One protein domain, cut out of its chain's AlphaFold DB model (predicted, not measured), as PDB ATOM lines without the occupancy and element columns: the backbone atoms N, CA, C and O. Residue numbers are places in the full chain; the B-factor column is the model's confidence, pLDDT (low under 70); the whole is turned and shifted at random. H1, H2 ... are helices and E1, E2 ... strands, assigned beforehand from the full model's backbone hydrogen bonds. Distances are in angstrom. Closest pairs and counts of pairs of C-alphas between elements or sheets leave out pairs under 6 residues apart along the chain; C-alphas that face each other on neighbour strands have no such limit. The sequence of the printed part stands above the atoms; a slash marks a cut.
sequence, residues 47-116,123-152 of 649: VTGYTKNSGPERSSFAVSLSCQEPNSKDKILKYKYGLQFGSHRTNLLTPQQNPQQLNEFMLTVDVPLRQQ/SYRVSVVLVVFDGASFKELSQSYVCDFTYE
ATOM      1  N   VAL A  47     -10.672  20.986  -2.059       90.50
ATOM      2  CA  VAL A  47      -9.315  20.412  -2.037       90.50
ATOM      3  C   VAL A  47      -9.416  18.888  -1.928       90.50
ATOM      4  O   VAL A  47     -10.023  18.377  -0.990       90.50
ATOM      5  N   THR A  48      -8.827  18.158  -2.876       90.44
ATOM      6  CA  THR A  48      -8.819  16.681  -2.902       90.44
ATOM      7  C   THR A  48      -7.500  16.065  -2.451       90.44
ATOM      8  O   THR A  48      -7.473  14.890  -2.087       90.44
ATOM      9  N   GLY A  49      -6.416  16.840  -2.463       90.50
ATOM     10  CA  GLY A  49      -5.087  16.387  -2.069       90.50
ATOM     11  C   GLY A  49      -4.034  17.483  -2.204       90.50
ATOM     12  O   GLY A  49      -4.318  18.587  -2.667       90.50
ATOM     13  N   TYR A  50      -2.813  17.172  -1.785       93.94
ATOM     14  CA  TYR A  50      -1.646  18.045  -1.891       93.94
ATOM     15  C   TYR A  50      -0.358  17.209  -1.905       93.94
ATOM     16  O   TYR A  50      -0.338  16.074  -1.430       93.94
ATOM     17  N   THR A  51       0.721  17.766  -2.450       92.62
ATOM     18  CA  THR A  51       2.077  17.187  -2.377       92.62
ATOM     19  C   THR A  51       2.609  17.180  -0.942       92.62
ATOM     20  O   THR A  51       2.099  17.921  -0.107       92.62
ATOM     21  N   LYS A  52       3.679  16.416  -0.663       91.44
ATOM     22  CA  LYS A  52       4.351  16.330   0.653       91.44
ATOM     23  C   LYS A  52       4.345  17.670   1.407       91.44
ATOM     24  O   LYS A  52       4.893  18.664   0.934       91.44
ATOM     25  N   ASN A  53       3.755  17.691   2.603       92.06
ATOM     26  CA  ASN A  53       3.631  18.884   3.447       92.06
ATOM     27  C   ASN A  53       4.930  19.225   4.205       92.06
ATOM     28  O   ASN A  53       4.899  19.778   5.304       92.06
ATOM     29  N   SER A  54       6.083  18.879   3.639       91.62
ATOM     30  CA  SER A  54       7.381  19.285   4.152       91.62
ATOM     31  C   SER A  54       8.445  19.262   3.062       91.62
ATOM     32  O   SER A  54       8.440  18.398   2.181       91.62
ATOM     33  N   GLY A  55       9.379  20.203   3.127       89.38
ATOM     34  CA  GLY A  55      10.445  20.346   2.140       89.38
ATOM     35  C   GLY A  55      11.286  21.600   2.373       89.38
ATOM     36  O   GLY A  55      10.962  22.395   3.263       89.38
ATOM     37  N   PRO A  56      12.368  21.786   1.600       88.25
ATOM     38  CA  PRO A  56      13.186  22.989   1.662       88.25
ATOM     39  C   PRO A  56      12.476  24.190   1.027       88.25
ATOM     40  O   PRO A  56      11.504  24.054   0.279       88.25
ATOM     41  N   GLU A  57      12.995  25.387   1.286       87.44
ATOM     42  CA  GLU A  57      12.595  26.599   0.565       87.44
ATOM     43  C   GLU A  57      12.765  26.419  -0.949       87.44
ATOM     44  O   GLU A  57      13.692  25.741  -1.396       87.44
ATOM     45  N   ARG A  58      11.897  27.050  -1.751       85.88
ATOM     46  CA  ARG A  58      11.878  26.942  -3.224       85.88
ATOM     47  C   ARG A  58      11.639  25.523  -3.765       85.88
ATOM     48  O   ARG A  58      11.779  25.311  -4.966       85.88
ATOM     49  N   SER A  59      11.276  24.552  -2.922       89.94
ATOM     50  CA  SER A  59      10.708  23.291  -3.412       89.94
ATOM     51  C   SER A  59       9.332  23.536  -4.033       89.94
ATOM     52  O   SER A  59       8.644  24.487  -3.670       89.94
ATOM     53  N   SER A  60       8.923  22.695  -4.981       91.44
ATOM     54  CA  SER A  60       7.589  22.804  -5.573       91.44
ATOM     55  C   SER A  60       6.548  22.157  -4.659       91.44
ATOM     56  O   SER A  60       6.718  21.014  -4.232       91.44
ATOM     57  N   PHE A  61       5.466  22.880  -4.383       94.69
ATOM     58  CA  PHE A  61       4.293  22.396  -3.664       94.69
ATOM     59  C   PHE A  61       3.056  22.553  -4.553       94.69
ATOM     60  O   PHE A  61       2.855  23.600  -5.170       94.69
ATOM     61  N   ALA A  62       2.218  21.521  -4.620       93.81
ATOM     62  CA  ALA A  62       0.996  21.537  -5.410       93.81
ATOM     63  C   ALA A  62      -0.229  21.046  -4.629       93.81
ATOM     64  O   ALA A  62      -0.123  20.215  -3.727       93.81
ATOM     65  N   VAL A  63      -1.398  21.563  -5.007       94.81
ATOM     66  CA  VAL A  63      -2.706  21.252  -4.416       94.81
ATOM     67  C   VAL A  63      -3.660  20.790  -5.513       94.81
ATOM     68  O   VAL A  63      -3.852  21.505  -6.500       94.81
ATOM     69  N   SER A  64      -4.270  19.619  -5.326       92.75
ATOM     70  CA  SER A  64      -5.353  19.116  -6.173       92.75
ATOM     71  C   SER A  64      -6.701  19.675  -5.717       92.75
ATOM     72  O   SER A  64      -7.023  19.688  -4.525       92.75
ATOM     73  N   LEU A  65      -7.507  20.086  -6.688       91.69
ATOM     74  CA  LEU A  65      -8.878  20.555  -6.552       91.69
ATOM     75  C   LEU A  65      -9.820  19.672  -7.373       91.69
ATOM     76  O   LEU A  65      -9.454  19.211  -8.454       91.69
ATOM     77  N   SER A  66     -11.067  19.539  -6.929       86.06
ATOM     78  CA  SER A  66     -12.162  19.041  -7.770       86.06
ATOM     79  C   SER A  66     -13.465  19.801  -7.528       86.06
ATOM     80  O   SER A  66     -13.621  20.521  -6.540       86.06
ATOM     81  N   CYS A  67     -14.423  19.592  -8.424       75.62
ATOM     82  CA  CYS A  67     -15.812  20.008  -8.276       75.62
ATOM     83  C   CYS A  67     -16.729  18.822  -8.598       75.62
ATOM     84  O   CYS A  67     -16.399  17.969  -9.422       75.62
ATOM     85  N   GLN A  68     -17.903  18.786  -7.966       67.00
ATOM     86  CA  GLN A  68     -18.827  17.647  -8.040       67.00
ATOM     87  C   GLN A  68     -19.734  17.653  -9.291       67.00
ATOM     88  O   GLN A  68     -20.409  16.663  -9.559       67.00
ATOM     89  N   GLU A  69     -19.758  18.742 -10.067       66.31
ATOM     90  CA  GLU A  69     -20.646  18.903 -11.229       66.31
ATOM     91  C   GLU A  69     -19.991  18.523 -12.578       66.31
ATOM     92  O   GLU A  69     -18.792  18.762 -12.761       66.31
ATOM     93  N   PRO A  70     -20.764  18.031 -13.573       54.66
ATOM     94  CA  PRO A  70     -20.237  17.635 -14.886       54.66
ATOM     95  C   PRO A  70     -19.579  18.761 -15.704       54.66
ATOM     96  O   PRO A  70     -18.602  18.509 -16.400       54.66
ATOM     97  N   ASN A  71     -20.066  20.004 -15.596       58.62
ATOM     98  CA  ASN A  71     -19.552  21.166 -16.346       58.62
ATOM     99  C   ASN A  71     -18.596  22.033 -15.500       58.62
ATOM    100  O   ASN A  71     -18.511  23.253 -15.646       58.62
ATOM    101  N   SER A  72     -17.882  21.404 -14.570       65.50
ATOM    102  CA  SER A  72     -17.069  22.085 -13.558       65.50
ATOM    103  C   SER A  72     -15.835  22.818 -14.091       65.50
ATOM    104  O   SER A  72     -15.346  23.725 -13.417       65.50
ATOM    105  N   LYS A  73     -15.349  22.485 -15.295       68.56
ATOM    106  CA  LYS A  73     -14.177  23.131 -15.907       68.56
ATOM    107  C   LYS A  73     -14.342  24.648 -16.024       68.56
ATOM    108  O   LYS A  73     -13.446  25.382 -15.614       68.56
ATOM    109  N   ASP A  74     -15.494  25.117 -16.496       71.88
ATOM    110  CA  ASP A  74     -15.745  26.552 -16.667       71.88
ATOM    111  C   ASP A  74     -15.965  27.255 -15.319       71.88
ATOM    112  O   ASP A  74     -15.520  28.389 -15.138       71.88
ATOM    113  N   LYS A  75     -16.564  26.567 -14.328       74.50
ATOM    114  CA  LYS A  75     -16.646  27.069 -12.943       74.50
ATOM    115  C   LYS A  75     -15.247  27.248 -12.333       74.50
ATOM    116  O   LYS A  75     -14.977  28.302 -11.772       74.50
ATOM    117  N   ILE A  76     -14.345  26.274 -12.479       80.88
ATOM    118  CA  ILE A  76     -12.970  26.356 -11.954       80.88
ATOM    119  C   ILE A  76     -12.140  27.417 -12.694       80.88
ATOM    120  O   ILE A  76     -11.488  28.237 -12.053       80.88
ATOM    121  N   LEU A  77     -12.197  27.472 -14.028       80.81
ATOM    122  CA  LEU A  77     -11.438  28.456 -14.816       80.81
ATOM    123  C   LEU A  77     -11.953  29.899 -14.664       80.81
ATOM    124  O   LEU A  77     -11.185  30.838 -14.884       80.81
ATOM    125  N   LYS A  78     -13.215  30.092 -14.250       83.06
ATOM    126  CA  LYS A  78     -13.765  31.403 -13.869       83.06
ATOM    127  C   LYS A  78     -13.093  31.981 -12.620       83.06
ATOM    128  O   LYS A  78     -13.001  33.202 -12.501       83.06
ATOM    129  N   TYR A  79     -12.664  31.151 -11.673       87.31
ATOM    130  CA  TYR A  79     -12.024  31.629 -10.449       87.31
ATOM    131  C   TYR A  79     -10.520  31.855 -10.644       87.31
ATOM    132  O   TYR A  79      -9.872  31.285 -11.523       87.31
ATOM    133  N   LYS A  80      -9.946  32.698  -9.784       89.12
ATOM    134  CA  LYS A  80      -8.496  32.784  -9.578       89.12
ATOM    135  C   LYS A  80      -8.168  32.288  -8.178       89.12
ATOM    136  O   LYS A  80      -9.015  32.327  -7.289       89.12
ATOM    137  N   TYR A  81      -6.946  31.808  -7.988       92.94
ATOM    138  CA  TYR A  81      -6.550  31.108  -6.770       92.94
ATOM    139  C   TYR A  81      -5.263  31.691  -6.213       92.94
ATOM    140  O   TYR A  81      -4.431  32.176  -6.968       92.94
ATOM    141  N   GLY A  82      -5.070  31.605  -4.907       92.56
ATOM    142  CA  GLY A  82      -3.775  31.816  -4.268       92.56
ATOM    143  C   GLY A  82      -3.573  30.784  -3.171       92.56
ATOM    144  O   GLY A  82      -4.542  30.246  -2.636       92.56
ATOM    145  N   LEU A  83      -2.319  30.514  -2.831       94.06
ATOM    146  CA  LEU A  83      -1.961  29.766  -1.633       94.06
ATOM    147  C   LEU A  83      -1.369  30.746  -0.616       94.06
ATOM    148  O   LEU A  83      -0.694  31.709  -0.978       94.06
ATOM    149  N   GLN A  84      -1.645  30.530   0.662       93.44
ATOM    150  CA  GLN A  84      -1.117  31.345   1.747       93.44
ATOM    151  C   GLN A  84      -0.396  30.449   2.752       93.44
ATOM    152  O   GLN A  84      -1.025  29.616   3.393       93.44
ATOM    153  N   PHE A  85       0.917  30.637   2.870       92.62
ATOM    154  CA  PHE A  85       1.822  29.961   3.796       92.62
ATOM    155  C   PHE A  85       2.023  30.864   5.024       92.62
ATOM    156  O   PHE A  85       2.881  31.753   5.029       92.62
ATOM    157  N   GLY A  86       1.196  30.683   6.054       87.94
ATOM    158  CA  GLY A  86       1.165  31.539   7.241       87.94
ATOM    159  C   GLY A  86       0.790  32.983   6.892       87.94
ATOM    160  O   GLY A  86      -0.363  33.275   6.573       87.94
ATOM    161  N   SER A  87       1.765  33.893   6.945       82.38
ATOM    162  CA  SER A  87       1.621  35.299   6.531       82.38
ATOM    163  C   SER A  87       1.920  35.543   5.045       82.38
ATOM    164  O   SER A  87       1.556  36.593   4.518       82.38
ATOM    165  N   HIS A  88       2.597  34.619   4.353       83.62
ATOM    166  CA  HIS A  88       3.021  34.813   2.966       83.62
ATOM    167  C   HIS A  88       1.957  34.327   1.982       83.62
ATOM    168  O   HIS A  88       1.691  33.130   1.899       83.62
ATOM    169  N   ARG A  89       1.388  35.237   1.192       87.38
ATOM    170  CA  ARG A  89       0.421  34.924   0.133       87.38
ATOM    171  C   ARG A  89       1.120  34.891  -1.225       87.38
ATOM    172  O   ARG A  89       1.883  35.799  -1.543       87.38
ATOM    173  N   THR A  90       0.881  33.840  -2.004       87.38
ATOM    174  CA  THR A  90       1.468  33.672  -3.338       87.38
ATOM    175  C   THR A  90       0.789  34.579  -4.361       87.38
ATOM    176  O   THR A  90      -0.346  35.021  -4.167       87.38
ATOM    177  N   ASN A  91       1.445  34.769  -5.509       85.50
ATOM    178  CA  ASN A  91       0.800  35.296  -6.712       85.50
ATOM    179  C   ASN A  91      -0.433  34.459  -7.099       85.50
ATOM    180  O   ASN A  91      -0.571  33.300  -6.688       85.50
ATOM    181  N   LEU A  92      -1.306  35.041  -7.929       88.12
ATOM    182  CA  LEU A  92      -2.483  34.342  -8.437       88.12
ATOM    183  C   LEU A  92      -2.091  33.186  -9.364       88.12
ATOM    184  O   LEU A  92      -1.414  33.370 -10.373       88.12
ATOM    185  N   LEU A  93      -2.577  32.000  -9.021       87.44
ATOM    186  CA  LEU A  93      -2.357  30.741  -9.710       87.44
ATOM    187  C   LEU A  93      -3.523  30.458 -10.672       87.44
ATOM    188  O   LEU A  93      -4.687  30.735 -10.365       87.44
ATOM    189  N   THR A  94      -3.205  29.882 -11.833       85.25
ATOM    190  CA  THR A  94      -4.196  29.372 -12.795       85.25
ATOM    191  C   THR A  94      -4.209  27.840 -12.725       85.25
ATOM    192  O   THR A  94      -3.139  27.241 -12.844       85.25
ATOM    193  N   PRO A  95      -5.375  27.196 -12.527       88.00
ATOM    194  CA  PRO A  95      -5.470  25.748 -12.361       88.00
ATOM    195  C   PRO A  95      -5.153  25.005 -13.662       88.00
ATOM    196  O   PRO A  95      -5.763  25.260 -14.700       88.00
ATOM    197  N   GLN A  96      -4.228  24.050 -13.589       85.88
ATOM    198  CA  GLN A  96      -3.910  23.133 -14.683       85.88
ATOM    199  C   GLN A  96      -4.806  21.897 -14.584       85.88
ATOM    200  O   GLN A  96      -4.829  21.235 -13.551       85.88
ATOM    201  N   GLN A  97      -5.560  21.575 -15.636       84.69
ATOM    202  CA  GLN A  97      -6.410  20.379 -15.652       84.69
ATOM    203  C   GLN A  97      -5.542  19.114 -15.718       84.69
ATOM    204  O   GLN A  97      -4.641  19.043 -16.555       84.69
ATOM    205  N   ASN A  98      -5.814  18.107 -14.883       78.81
ATOM    206  CA  ASN A  98      -5.100  16.832 -14.939       78.81
ATOM    207  C   ASN A  98      -5.481  16.077 -16.236       78.81
ATOM    208  O   ASN A  98      -6.651  15.717 -16.396       78.81
ATOM    209  N   PRO A  99      -4.537  15.768 -17.152       72.62
ATOM    210  CA  PRO A  99      -4.849  15.050 -18.393       72.62
ATOM    211  C   PRO A  99      -5.422  13.640 -18.180       72.62
ATOM    212  O   PRO A  99      -6.060  13.100 -19.080       72.62
ATOM    213  N   GLN A 100      -5.193  13.037 -17.007       71.25
ATOM    214  CA  GLN A 100      -5.679  11.700 -16.648       71.25
ATOM    215  C   GLN A 100      -6.990  11.724 -15.844       71.25
ATOM    216  O   GLN A 100      -7.663  10.700 -15.750       71.25
ATOM    217  N   GLN A 101      -7.372  12.870 -15.269       75.50
ATOM    218  CA  GLN A 101      -8.576  13.025 -14.448       75.50
ATOM    219  C   GLN A 101      -9.288  14.334 -14.807       75.50
ATOM    220  O   GLN A 101      -8.976  15.392 -14.273       75.50
ATOM    221  N   LEU A 102     -10.282  14.259 -15.698       69.75
ATOM    222  CA  LEU A 102     -10.937  15.437 -16.289       69.75
ATOM    223  C   LEU A 102     -11.564  16.413 -15.273       69.75
ATOM    224  O   LEU A 102     -11.672  17.599 -15.582       69.75
ATOM    225  N   ASN A 103     -11.937  15.947 -14.078       77.62
ATOM    226  CA  ASN A 103     -12.533  16.775 -13.021       77.62
ATOM    227  C   ASN A 103     -11.533  17.153 -11.908       77.62
ATOM    228  O   ASN A 103     -11.937  17.769 -10.920       77.62
ATOM    229  N   GLU A 104     -10.254  16.789 -12.046       84.12
ATOM    230  CA  GLU A 104      -9.178  17.193 -11.137       84.12
ATOM    231  C   GLU A 104      -8.331  18.308 -11.765       84.12
ATOM    232  O   GLU A 104      -7.965  18.270 -12.943       84.12
ATOM    233  N   PHE A 105      -7.998  19.308 -10.955       89.56
ATOM    234  CA  PHE A 105      -7.187  20.452 -11.346       89.56
ATOM    235  C   PHE A 105      -6.082  20.682 -10.320       89.56
ATOM    236  O   PHE A 105      -6.336  20.644  -9.122       89.56
ATOM    237  N   MET A 106      -4.867  20.962 -10.779       90.88
ATOM    238  CA  MET A 106      -3.697  21.164  -9.934       90.88
ATOM    239  C   MET A 106      -3.269  22.635  -9.927       90.88
ATOM    240  O   MET A 106      -3.164  23.279 -10.974       90.88
ATOM    241  N   LEU A 107      -3.003  23.160  -8.734       92.56
ATOM    242  CA  LEU A 107      -2.353  24.450  -8.506       92.56
ATOM    243  C   LEU A 107      -0.943  24.194  -7.982       92.56
ATOM    244  O   LEU A 107      -0.808  23.657  -6.887       92.56
ATOM    245  N   THR A 108       0.083  24.590  -8.731       91.62
ATOM    246  CA  THR A 108       1.497  24.394  -8.368       91.62
ATOM    247  C   THR A 108       2.161  25.733  -8.064       91.62
ATOM    248  O   THR A 108       1.923  26.711  -8.773       91.62
ATOM    249  N   VAL A 109       2.997  25.785  -7.026       93.44
ATOM    250  CA  VAL A 109       3.750  26.980  -6.628       93.44
ATOM    251  C   VAL A 109       5.084  26.612  -5.974       93.44
ATOM    252  O   VAL A 109       5.227  25.525  -5.414       93.44
ATOM    253  N   ASP A 110       6.052  27.521  -6.007       91.12
ATOM    254  CA  ASP A 110       7.283  27.382  -5.227       91.12
ATOM    255  C   ASP A 110       7.025  27.748  -3.759       91.12
ATOM    256  O   ASP A 110       6.442  28.793  -3.453       91.12
ATOM    257  N   VAL A 111       7.501  26.908  -2.839       91.06
ATOM    258  CA  VAL A 111       7.484  27.166  -1.396       91.06
ATOM    259  C   VAL A 111       8.297  28.440  -1.110       91.06
ATOM    260  O   VAL A 111       9.464  28.519  -1.514       91.06
ATOM    261  N   PRO A 112       7.722  29.452  -0.432       87.81
ATOM    262  CA  PRO A 112       8.402  30.725  -0.206       87.81
ATOM    263  C   PRO A 112       9.612  30.582   0.733       87.81
ATOM    264  O   PRO A 112       9.827  29.544   1.348       87.81
ATOM    265  N   LEU A 113      10.433  31.630   0.841       85.69
ATOM    266  CA  LEU A 113      11.555  31.646   1.791       85.69
ATOM    267  C   LEU A 113      11.029  31.697   3.236       85.69
ATOM    268  O   LEU A 113      10.018  32.360   3.499       85.69
ATOM    269  N   ARG A 114      11.736  31.073   4.186       78.62
ATOM    270  CA  ARG A 114      11.417  31.164   5.614       78.62
ATOM    271  C   ARG A 114      11.588  32.618   6.060       78.62
ATOM    272  O   ARG A 114      12.690  33.164   6.049       78.62
ATOM    273  N   GLN A 115      10.497  33.259   6.478       70.25
ATOM    274  CA  GLN A 115      10.590  34.528   7.210       70.25
ATOM    275  C   GLN A 115      11.347  34.268   8.516       70.25
ATOM    276  O   GLN A 115      11.120  33.231   9.136       70.25
ATOM    277  N   GLN A 116      12.255  35.170   8.911       57.53
ATOM    278  CA  GLN A 116      13.145  34.952  10.057       57.53
ATOM    279  C   GLN A 116      12.352  34.573  11.316       57.53
ATOM    280  O   GLN A 116      11.658  35.396  11.909       57.53
ATOM    281  N   SER A 123      12.457  22.637  13.622       66.94
ATOM    282  CA  SER A 123      11.495  22.609  12.512       66.94
ATOM    283  C   SER A 123      10.568  23.825  12.563       66.94
ATOM    284  O   SER A 123       9.876  24.023  13.562       66.94
ATOM    285  N   TYR A 124      10.486  24.598  11.479       81.06
ATOM    286  CA  TYR A 124       9.534  25.709  11.361       81.06
ATOM    287  C   TYR A 124       8.286  25.252  10.595       81.06
ATOM    288  O   TYR A 124       8.409  24.641   9.533       81.06
ATOM    289  N   ARG A 125       7.090  25.522  11.131       88.50
ATOM    290  CA  ARG A 125       5.804  25.055  10.581       88.50
ATOM    291  C   ARG A 125       4.883  26.240  10.294       88.50
ATOM    292  O   ARG A 125       4.813  27.164  11.098       88.50
ATOM    293  N   VAL A 126       4.175  26.201   9.166       90.12
ATOM    294  CA  VAL A 126       3.189  27.216   8.759       90.12
ATOM    295  C   VAL A 126       1.919  26.545   8.252       90.12
ATOM    296  O   VAL A 126       1.990  25.542   7.547       90.12
ATOM    297  N   SER A 127       0.757  27.114   8.557       92.25
ATOM    298  CA  SER A 127      -0.495  26.685   7.937       92.25
ATOM    299  C   SER A 127      -0.529  27.089   6.460       92.25
ATOM    300  O   SER A 127      -0.096  28.183   6.091       92.25
ATOM    301  N   VAL A 128      -1.044  26.204   5.612       95.56
ATOM    302  CA  VAL A 128      -1.290  26.438   4.188       95.56
ATOM    303  C   VAL A 128      -2.789  26.554   3.967       95.56
ATOM    304  O   VAL A 128      -3.553  25.647   4.301       95.56
ATOM    305  N   VAL A 129      -3.211  27.675   3.390       95.25
ATOM    306  CA  VAL A 129      -4.613  27.979   3.087       95.25
ATOM    307  C   VAL A 129      -4.756  28.245   1.591       95.25
ATOM    308  O   VAL A 129      -4.040  29.073   1.030       95.25
ATOM    309  N   LEU A 130      -5.687  27.550   0.943       94.81
ATOM    310  CA  LEU A 130      -6.169  27.878  -0.391       94.81
ATOM    311  C   LEU A 130      -7.131  29.056  -0.287       94.81
ATOM    312  O   LEU A 130      -8.069  29.020   0.507       94.81
ATOM    313  N   VAL A 131      -6.947  30.061  -1.135       92.56
ATOM    314  CA  VAL A 131      -7.848  31.209  -1.219       92.56
ATOM    315  C   VAL A 131      -8.407  31.333  -2.631       92.56
ATOM    316  O   VAL A 131      -7.656  31.359  -3.606       92.56
ATOM    317  N   VAL A 132      -9.734  31.400  -2.734       91.38
ATOM    318  CA  VAL A 132     -10.484  31.478  -3.993       91.38
ATOM    319  C   VAL A 132     -10.977  32.907  -4.200       91.38
ATOM    320  O   VAL A 132     -11.577  33.506  -3.305       91.38
ATOM    321  N   PHE A 133     -10.755  33.441  -5.396       87.75
ATOM    322  CA  PHE A 133     -11.132  34.786  -5.814       87.75
ATOM    323  C   PHE A 133     -12.066  34.737  -7.030       87.75
ATOM    324  O   PHE A 133     -11.919  33.886  -7.910       87.75
ATOM    325  N   ASP A 134     -12.977  35.703  -7.133       84.31
ATOM    326  CA  ASP A 134     -13.749  35.941  -8.356       84.31
ATOM    327  C   ASP A 134     -12.835  36.425  -9.496       84.31
ATOM    328  O   ASP A 134     -12.091  37.388  -9.318       84.31
ATOM    329  N   GLY A 135     -12.898  35.808 -10.679       75.88
ATOM    330  CA  GLY A 135     -12.003  36.156 -11.789       75.88
ATOM    331  C   GLY A 135     -12.263  37.512 -12.451       75.88
ATOM    332  O   GLY A 135     -11.394  37.987 -13.176       75.88
ATOM    333  N   ALA A 136     -13.421  38.141 -12.209       75.38
ATOM    334  CA  ALA A 136     -13.755  39.455 -12.767       75.38
ATOM    335  C   ALA A 136     -13.440  40.603 -11.792       75.38
ATOM    336  O   ALA A 136     -12.840  41.603 -12.178       75.38
ATOM    337  N   SER A 137     -13.834  40.462 -10.525       76.88
ATOM    338  CA  SER A 137     -13.660  41.491  -9.489       76.88
ATOM    339  C   SER A 137     -12.409  41.316  -8.623       76.88
ATOM    340  O   SER A 137     -12.082  42.217  -7.854       76.88
ATOM    341  N   PHE A 138     -11.729  40.164  -8.701       75.00
ATOM    342  CA  PHE A 138     -10.635  39.751  -7.804       75.00
ATOM    343  C   PHE A 138     -10.983  39.845  -6.308       75.00
ATOM    344  O   PHE A 138     -10.099  39.869  -5.451       75.00
ATOM    345  N   LYS A 139     -12.278  39.860  -5.970       82.44
ATOM    346  CA  LYS A 139     -12.749  39.784  -4.591       82.44
ATOM    347  C   LYS A 139     -12.513  38.371  -4.059       82.44
ATOM    348  O   LYS A 139     -12.854  37.393  -4.720       82.44
ATOM    349  N   GLU A 140     -11.982  38.275  -2.847       87.88
ATOM    350  CA  GLU A 140     -11.911  37.022  -2.095       87.88
ATOM    351  C   GLU A 140     -13.325  36.471  -1.827       87.88
ATOM    352  O   GLU A 140     -14.210  37.199  -1.362       87.88
ATOM    353  N   LEU A 141     -13.544  35.198  -2.165       86.69
ATOM    354  CA  LEU A 141     -14.837  34.512  -2.060       86.69
ATOM    355  C   LEU A 141     -14.846  33.413  -0.996       86.69
ATOM    356  O   LEU A 141     -15.869  33.212  -0.348       86.69
ATOM    357  N   SER A 142     -13.733  32.692  -0.840       88.75
ATOM    358  CA  SER A 142     -13.611  31.577   0.104       88.75
ATOM    359  C   SER A 142     -12.155  31.348   0.511       88.75
ATOM    360  O   SER A 142     -11.245  31.560  -0.295       88.75
ATOM    361  N   GLN A 143     -11.947  30.870   1.739       91.12
ATOM    362  CA  GLN A 143     -10.680  30.325   2.224       91.12
ATOM    363  C   GLN A 143     -10.895  28.883   2.698       91.12
ATOM    364  O   GLN A 143     -11.848  28.609   3.427       91.12
ATOM    365  N   SER A 144      -9.980  27.984   2.335       91.31
ATOM    366  CA  SER A 144     -10.000  26.568   2.712       91.31
ATOM    367  C   SER A 144      -8.624  26.147   3.221       91.31
ATOM    368  O   SER A 144      -7.630  26.282   2.510       91.31
ATOM    369  N   TYR A 145      -8.546  25.616   4.440       94.12
ATOM    370  CA  TYR A 145      -7.309  25.033   4.967       94.12
ATOM    371  C   TYR A 145      -6.874  23.815   4.132       94.12
ATOM    372  O   TYR A 145      -7.715  23.021   3.708       94.12
ATOM    373  N   VAL A 146      -5.566  23.681   3.900       95.25
ATOM    374  CA  VAL A 146      -4.951  22.595   3.121       95.25
ATOM    375  C   VAL A 146      -4.166  21.664   4.046       95.25
ATOM    376  O   VAL A 146      -4.511  20.490   4.178       95.25
ATOM    377  N   CYS A 147      -3.113  22.173   4.691       95.12
ATOM    378  CA  CYS A 147      -2.228  21.409   5.574       95.12
ATOM    379  C   CYS A 147      -1.340  22.333   6.423       95.12
ATOM    380  O   CYS A 147      -1.253  23.527   6.156       95.12
ATOM    381  N   ASP A 148      -0.617  21.773   7.394       94.31
ATOM    382  CA  ASP A 148       0.534  22.437   8.012       94.31
ATOM    383  C   ASP A 148       1.808  22.031   7.260       94.31
ATOM    384  O   ASP A 148       2.238  20.872   7.339       94.31
ATOM    385  N   PHE A 149       2.434  22.978   6.561       93.81
ATOM    386  CA  PHE A 149       3.701  22.773   5.868       93.81
ATOM    387  C   PHE A 149       4.895  22.947   6.815       93.81
ATOM    388  O   PHE A 149       4.954  23.905   7.586       93.81
ATOM    389  N   THR A 150       5.867  22.036   6.746       92.31
ATOM    390  CA  THR A 150       7.054  22.016   7.615       92.31
ATOM    391  C   THR A 150       8.333  22.249   6.810       92.31
ATOM    392  O   THR A 150       8.675  21.464   5.929       92.31
ATOM    393  N   TYR A 151       9.065  23.315   7.123       89.38
ATOM    394  CA  TYR A 151      10.310  23.667   6.444       89.38
ATOM    395  C   TYR A 151      11.462  22.773   6.899       89.38
ATOM    396  O   TYR A 151      12.003  22.941   7.997       89.38
ATOM    397  N   GLU A 152      11.868  21.864   6.021       86.06
ATOM    398  CA  GLU A 152      13.058  21.033   6.188       86.06
ATOM    399  C   GLU A 152      14.308  21.865   5.871       86.06
ATOM    400  O   GLU A 152      14.314  22.665   4.933       86.06
TER     401      GLU A 152
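AT A GLANCE: This is residues 47 to 116 and 123 to 152 of the 649 residues of an uncharacterized protein of Trichomonascus ciferrii (UniProt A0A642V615). Two strongly twisted antiparallel sheets lie partly face to face as a sandwich, E1 E2 E5 E4 in one and E3 E6 E7 in the other, their strands crossed at 48 degrees. One short helix, H1, sits at one end of the long axis, over E5, on the way from E2 to E3. The printed part has 100 residues, with one named helix and seven named strands in the order E1 E2 H1 E3 E4 E5 E6 E7, and its class is mostly strand. It is compact, with a radius of gyration of the C-alphas of 13.7 A and spans of 43 by 32 by 18 A.

IN THESE COORDINATES: Begin with the sheet of four: find C-alpha 47 at (-9.315, 20.412, -2.037), where E1 starts, residues 47 to 50. E2 is residues 60 to 66, 20.2 A long; E5 is residues 101 to 110, 23.3 A, and bends by 67 degrees at residue 104; E4 is residues 96 to 98. In the other sheet, E3 is residues 79 to 85, 19.9 A; E6 is residues 124 to 134, 32.2 A. E7, residues 140 to 151, 27.3 A, bends by 62 degrees at residue 147 and ends at C-alpha 151, (10.310, 23.667, 6.444). H1 is residues 72 to 78, from C-alpha 72 at (-17.069, 22.085, -13.558).

HOW THE PARTS SIT: Look first at inner strands E2 and E5, antiparallel at 151 degrees, with N 63 and O 107 2.9 A apart, within hydrogen-bond range. Edge strand E1 forms a hairpin with E2, N 48 to O 64 at 2.9 A; edge strand E4 forms one with E5, N 96 to O 106 at 2.9 A. In the other sheet, E6 is antiparallel to E3, N 82 to O 131 at 2.9 A, and forms a hairpin with E7, N 128 to O 147 at 2.7 A. Between the sheets, the closest C-alphas of E1 and E7 are those of Val 47 and Val 146, 7.1 A apart, while E2 and E3 are apart. H1 is on the sheet E1 E2 E5 E4 at a height of 9.5 A over the sheet, along E5 at 10 degrees on the local plane; every O i to N i+4 pair in it is within hydrogen-bond range.

THE WHOLE: The two C-alphas farthest apart are those of Pro 70 and Gln 116, at 45.1 A. Residues 117 to 122 are cut out, on the link from E5 to E6, and C-alphas 116 and 123 are 12.7 A apart across the cut. Of the links that are printed whole, none is long. The mean pLDDT of the printed part is 85.2; look for values under 70 at residues 68 to 73, of which 72 to 73 belong to H1, and at 102, 116 and 123.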